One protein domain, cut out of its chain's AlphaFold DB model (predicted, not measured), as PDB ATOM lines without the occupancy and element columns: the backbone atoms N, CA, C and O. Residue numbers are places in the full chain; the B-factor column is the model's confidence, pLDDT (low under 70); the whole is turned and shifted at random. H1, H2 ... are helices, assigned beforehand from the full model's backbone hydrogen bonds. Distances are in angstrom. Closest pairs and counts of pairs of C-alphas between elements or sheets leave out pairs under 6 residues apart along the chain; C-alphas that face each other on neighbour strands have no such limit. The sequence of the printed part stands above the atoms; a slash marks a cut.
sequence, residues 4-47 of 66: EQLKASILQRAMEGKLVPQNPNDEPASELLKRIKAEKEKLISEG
ATOM      1  N   GLU A   4     104.055  -6.794 -27.357       95.94
ATOM      2  CA  GLU A   4     103.907  -6.037 -28.605       95.94
ATOM      3  C   GLU A   4     102.584  -6.372 -29.299       95.94
ATOM      4  O   GLU A   4     101.869  -5.467 -29.731       95.94
ATOM      5  N   GLN A   5     102.214  -7.656 -29.338       95.50
ATOM      6  CA  GLN A   5     100.931  -8.103 -29.887       95.50
ATOM      7  C   GLN A   5      99.745  -7.559 -29.076       95.50
ATOM      8  O   GLN A   5      98.740  -7.152 -29.659       95.50
ATOM      9  N   LEU A   6      99.867  -7.485 -27.745       95.19
ATOM     10  CA  LEU A   6      98.849  -6.869 -26.887       95.19
ATOM     11  C   LEU A   6      98.678  -5.376 -27.200       95.19
ATOM     12  O   LEU A   6      97.554  -4.907 -27.375       95.19
ATOM     13  N   LYS A   7      99.786  -4.632 -27.305       95.44
ATOM     14  CA  LYS A   7      99.762  -3.199 -27.637       95.44
ATOM     15  C   LYS A   7      99.126  -2.943 -29.001       95.44
ATOM     16  O   LYS A   7      98.284  -2.055 -29.113       95.44
ATOM     17  N   ALA A   8      99.489  -3.737 -30.010       95.81
ATOM     18  CA  ALA A   8      98.907  -3.640 -31.345       95.81
ATOM     19  C   ALA A   8      97.391  -3.895 -31.322       95.81
ATOM     20  O   ALA A   8      96.627  -3.122 -31.897       95.81
ATOM     21  N   SER A   9      96.945  -4.922 -30.591       94.69
ATOM     22  CA  SER A   9      95.522  -5.250 -30.462       94.69
ATOM     23  C   SER A   9      94.721  -4.144 -29.762       94.69
ATOM     24  O   SER A   9      93.645  -3.773 -30.230       94.69
ATOM     25  N   ILE A  10      95.253  -3.561 -28.681       94.94
ATOM     26  CA  ILE A  10      94.608  -2.439 -27.983       94.94
ATOM     27  C   ILE A  10      94.516  -1.212 -28.895       94.94
ATOM     28  O   ILE A  10      93.460  -0.587 -28.961       94.94
ATOM     29  N   LEU A  11      95.593  -0.882 -29.617       95.62
ATOM     30  CA  LEU A  11      95.605   0.250 -30.542       95.62
ATOM     31  C   LEU A  11      94.554   0.075 -31.642       95.62
ATOM     32  O   LEU A  11      93.777   0.992 -31.894       95.62
ATOM     33  N   GLN A  12      94.472  -1.117 -32.236       94.06
ATOM     34  CA  GLN A  12      93.449  -1.427 -33.230       94.06
ATOM     35  C   GLN A  12      92.039  -1.230 -32.656       94.06
ATOM     36  O   GLN A  12      91.207  -0.561 -33.261       94.06
ATOM     37  N   ARG A  13      91.768  -1.748 -31.451       93.50
ATOM     38  CA  ARG A  13      90.455  -1.590 -30.807       93.50
ATOM     39  C   ARG A  13      90.135  -0.140 -30.449       93.50
ATOM     40  O   ARG A  13      88.966   0.235 -30.493       93.50
ATOM     41  N   ALA A  14      91.148   0.671 -30.145       93.62
ATOM     42  CA  ALA A  14      91.012   2.114 -29.962       93.62
ATOM     43  C   ALA A  14      90.588   2.808 -31.259       93.62
ATOM     44  O   ALA A  14      89.639   3.587 -31.247       93.62
ATOM     45  N   MET A  15      91.245   2.479 -32.375       90.56
ATOM     46  CA  MET A  15      90.922   3.031 -33.695       90.56
ATOM     47  C   MET A  15      89.528   2.609 -34.175       90.56
ATOM     48  O   MET A  15      88.815   3.412 -34.763       90.56
ATOM     49  N   GLU A  16      89.109   1.380 -33.867       88.19
ATOM     50  CA  GLU A  16      87.757   0.879 -34.142       88.19
ATOM     51  C   GLU A  16      86.679   1.474 -33.209       88.19
ATOM     52  O   GLU A  16      85.494   1.204 -33.402       88.19
ATOM     53  N   GLY A  17      87.059   2.222 -32.166       88.50
ATOM     54  CA  GLY A  17      86.131   2.765 -31.166       88.50
ATOM     55  C   GLY A  17      85.551   1.722 -30.198       88.50
ATOM     56  O   GLY A  17      84.597   2.013 -29.483       88.50
ATOM     57  N   LYS A  18      86.119   0.510 -30.135       89.50
ATOM     58  CA  LYS A  18      85.582  -0.646 -29.383       89.50
ATOM     59  C   LYS A  18      86.176  -0.829 -27.982       89.50
ATOM     60  O   LYS A  18      85.997  -1.884 -27.380       89.50
ATOM     61  N   LEU A  19      86.910   0.155 -27.455       92.31
ATOM     62  CA  LEU A  19      87.480   0.072 -26.098       92.31
ATOM     63  C   LEU A  19      86.430   0.171 -24.988       92.31
ATOM     64  O   LEU A  19      86.711  -0.184 -23.846       92.31
ATOM     65  N   VAL A  20      85.234   0.647 -25.320       91.94
ATOM     66  CA  VAL A  20      84.102   0.763 -24.403       91.94
ATOM     67  C   VAL A  20      82.870   0.086 -25.005       91.94
ATOM     68  O   VAL A  20      82.753   0.030 -26.238       91.94
ATOM     69  N   PRO A  21      81.950  -0.436 -24.168       91.88
ATOM     70  CA  PRO A  21      80.689  -0.986 -24.645       91.88
ATOM     71  C   PRO A  21      79.944   0.034 -25.502       91.88
ATOM     72  O   PRO A  21      79.768   1.182 -25.102       91.88
ATOM     73  N   GLN A  22      79.514  -0.403 -26.680       88.31
ATOM     74  CA  GLN A  22      78.649   0.397 -27.539       88.31
ATOM     75  C   GLN A  22      77.214   0.289 -27.033       88.31
ATOM     76  O   GLN A  22      76.784  -0.794 -26.624       88.31
ATOM     77  N   ASN A  23      76.462   1.386 -27.077       91.00
ATOM     78  CA  ASN A  23      75.042   1.336 -26.775       91.00
ATOM     79  C   ASN A  23      74.287   0.871 -28.034       91.00
ATOM     80  O   ASN A  23      74.300   1.567 -29.047       91.00
ATOM     81  N   PRO A  24      73.606  -0.288 -28.004       88.31
ATOM     82  CA  PRO A  24      72.879  -0.799 -29.167       88.31
ATOM     83  C   PRO A  24      71.685   0.080 -29.565       88.31
ATOM     84  O   PRO A  24      71.153  -0.082 -30.659       88.31
ATOM     85  N   ASN A  25      71.258   0.988 -28.682       93.44
ATOM     86  CA  ASN A  25      70.189   1.946 -28.945       93.44
ATOM     87  C   ASN A  25      70.701   3.272 -29.524       93.44
ATOM     88  O   ASN A  25      69.892   4.171 -29.749       93.44
ATOM     89  N   ASP A  26      72.014   3.427 -29.723       90.88
ATOM     90  CA  ASP A  26      72.544   4.611 -30.391       90.88
ATOM     91  C   ASP A  26      72.045   4.662 -31.834       90.88
ATOM     92  O   ASP A  26      71.954   3.654 -32.541       90.88
ATOM     93  N   GLU A  27      71.709   5.868 -32.276       91.06
ATOM     94  CA  GLU A  27      71.214   6.075 -33.625       91.06
ATOM     95  C   GLU A  27      72.310   5.739 -34.655       91.06
ATOM     96  O   GLU A  27      73.425   6.267 -34.566       91.06
ATOM     97  N   PRO A  28      72.026   4.902 -35.670       90.31
ATOM     98  CA  PRO A  28      73.010   4.613 -36.696       90.31
ATOM     99  C   PRO A  28      73.242   5.851 -37.567       90.31
ATOM    100  O   PRO A  28      72.314   6.588 -37.908       90.31
ATOM    101  N   ALA A  29      74.480   6.029 -38.034       88.69
ATOM    102  CA  ALA A  29      74.864   7.150 -38.899       88.69
ATOM    103  C   ALA A  29      73.990   7.287 -40.167       88.69
ATOM    104  O   ALA A  29      73.875   8.376 -40.733       88.69
ATOM    105  N   SER A  30      73.335   6.203 -40.600       90.94
ATOM    106  CA  SER A  30      72.377   6.207 -41.707       90.94
ATOM    107  C   SER A  30      71.186   7.140 -41.480       90.94
ATOM    108  O   SER A  30      70.744   7.781 -42.432       90.94
ATOM    109  N   GLU A  31      70.671   7.257 -40.252       93.94
ATOM    110  CA  GLU A  31      69.537   8.149 -39.965       93.94
ATOM    111  C   GLU A  31      69.953   9.619 -40.029       93.94
ATOM    112  O   GLU A  31      69.261  10.440 -40.638       93.94
ATOM    113  N   LEU A  32      71.133   9.955 -39.496       91.81
ATOM    114  CA  LEU A  32      71.697  11.294 -39.640       91.81
ATOM    115  C   LEU A  32      71.879  11.664 -41.119       91.81
ATOM    116  O   LEU A  32      71.513  12.768 -41.524       91.81
ATOM    117  N   LEU A  33      72.377  10.739 -41.945       92.06
ATOM    118  CA  LEU A  33      72.506  10.986 -43.379       92.06
ATOM    119  C   LEU A  33      71.163  11.210 -44.072       92.06
ATOM    120  O   LEU A  33      71.083  12.099 -44.917       92.06
ATOM    121  N   LYS A  34      70.105  10.470 -43.717       92.69
ATOM    122  CA  LYS A  34      68.758  10.730 -44.260       92.69
ATOM    123  C   LYS A  34      68.319  12.167 -43.975       92.69
ATOM    124  O   LYS A  34      67.838  12.843 -44.884       92.69
ATOM    125  N   ARG A  35      68.536  12.660 -42.748       95.69
ATOM    126  CA  ARG A  35      68.220  14.052 -42.377       95.69
ATOM    127  C   ARG A  35      69.047  15.061 -43.167       95.69
ATOM    128  O   ARG A  35      68.494  16.033 -43.673       95.69
ATOM    129  N   ILE A  36      70.347  14.811 -43.326       92.75
ATOM    130  CA  ILE A  36      71.235  15.669 -44.121       92.75
ATOM    131  C   ILE A  36      70.780  15.721 -45.586       92.75
ATOM    132  O   ILE A  36      70.744  16.804 -46.165       92.75
ATOM    133  N   LYS A  37      70.400  14.586 -46.188       92.06
ATOM    134  CA  LYS A  37      69.895  14.531 -47.570       92.06
ATOM    135  C   LYS A  37      68.611  15.346 -47.738       92.06
ATOM    136  O   LYS A  37      68.522  16.150 -48.662       92.06
ATOM    137  N   ALA A  38      67.655  15.189 -46.822       94.25
ATOM    138  CA  ALA A  38      66.403  15.943 -46.852       94.25
ATOM    139  C   ALA A  38      66.637  17.460 -46.732       94.25
ATOM    140  O   ALA A  38      66.086  18.234 -47.515       94.25
ATOM    141  N   GLU A  39      67.500  17.886 -45.804       95.69
ATOM    142  CA  GLU A  39      67.835  19.304 -45.639       95.69
ATOM    143  C   GLU A  39      68.595  19.851 -46.856       95.69
ATOM    144  O   GLU A  39      68.313  20.957 -47.313       95.69
ATOM    145  N   LYS A  40      69.508  19.068 -47.449       93.25
ATOM    146  CA  LYS A  40      70.189  19.456 -48.693       93.25
ATOM    147  C   LYS A  40      69.195  19.697 -49.825       93.25
ATOM    148  O   LYS A  40      69.283  20.732 -50.477       93.25
ATOM    149  N   GLU A  41      68.245  18.793 -50.048       93.88
ATOM    150  CA  GLU A  41      67.236  18.963 -51.103       93.88
ATOM    151  C   GLU A  41      66.364  20.203 -50.873       93.88
ATOM    152  O   GLU A  41      66.124  20.973 -51.806       93.88
ATOM    153  N   LYS A  42      65.981  20.472 -49.619       97.00
ATOM    154  CA  LYS A  42      65.294  21.713 -49.252       97.00
ATOM    155  C   LYS A  42      66.131  22.947 -49.611       97.00
ATOM    156  O   LYS A  42      65.651  23.815 -50.336       97.00
ATOM    157  N   LEU A  43      67.394  23.006 -49.190       96.62
ATOM    158  CA  LEU A  43      68.287  24.136 -49.482       96.62
ATOM    159  C   LEU A  43      68.574  24.308 -50.984       96.62
ATOM    160  O   LEU A  43      68.749  25.438 -51.443       96.62
ATOM    161  N   ILE A  44      68.608  23.213 -51.752       95.38
ATOM    162  CA  ILE A  44      68.724  23.242 -53.217       95.38
ATOM    163  C   ILE A  44      67.464  23.863 -53.827       95.38
ATOM    164  O   ILE A  44      67.576  24.744 -54.677       95.38
ATOM    165  N   SER A  45      66.272  23.454 -53.376       95.25
ATOM    166  CA  SER A  45      65.004  24.022 -53.859       95.25
ATOM    167  C   SER A  45      64.845  25.507 -53.515       95.25
ATOM    168  O   SER A  45      64.302  26.269 -54.308       95.25
ATOM    169  N   GLU A  46      65.396  25.937 -52.378       97.56
ATOM    170  CA  GLU A  46      65.452  27.341 -51.959       97.56
ATOM    171  C   GLU A  46      66.552  28.141 -52.685       97.56
ATOM    172  O   GLU A  46      66.680  29.347 -52.477       97.56
ATOM    173  N   GLY A  47      67.381  27.490 -53.512       95.69
ATOM    174  CA  GLY A  47      68.471  28.122 -54.259       95.69
ATOM    175  C   GLY A  47      69.666  28.557 -53.402       95.69
ATOM    176  O   GLY A  47      70.540  29.273 -53.890       95.69
TER     177      GLY A  47
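What this domain is: This is residues 4 to 47 of the 66 residues of the protein "Type I restriction enzyme" of Streptococcus pseudopneumoniae (strain IS7493) (UniProt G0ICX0). Two separate helices, H1 and then H2, lie at opposite ends of a strung-out shape, joined by an arched loop of residues 16 to 28, with no packed core. The printed part has 44 residues and is all helix by class, with two named helices and no named strand. It is extended, with a radius of gyration of the C-alphas of 18.1 A, and spans 56 by 22 by 9 A.

How they stand to each other: H1, residues 4 to 15, and H2, residues 29 to 45, are apart, with no C-alpha of the one within 8 A of the other. In H1 and H2 every O i to N i+4 pair is within hydrogen-bond range. Residues 4 to 9, 12 to 17 and 20 to 47 stand free.

Where its parts are: H1 begins at C-alpha 4 at (103.907, -6.037, -28.605) and is 16.6 A long from first to last C-alpha. H2 is 24.6 A long and ends at C-alpha 45 at (65.004, 24.022, -53.859).

The domain as a whole: The C-alphas farthest apart, those of Glu 4 and Glu 46, are 56.0 A apart. The link from H1 to H2, 13 residues, is long. The printed part has no cut, and no printed residue is under 70 in pLDDT.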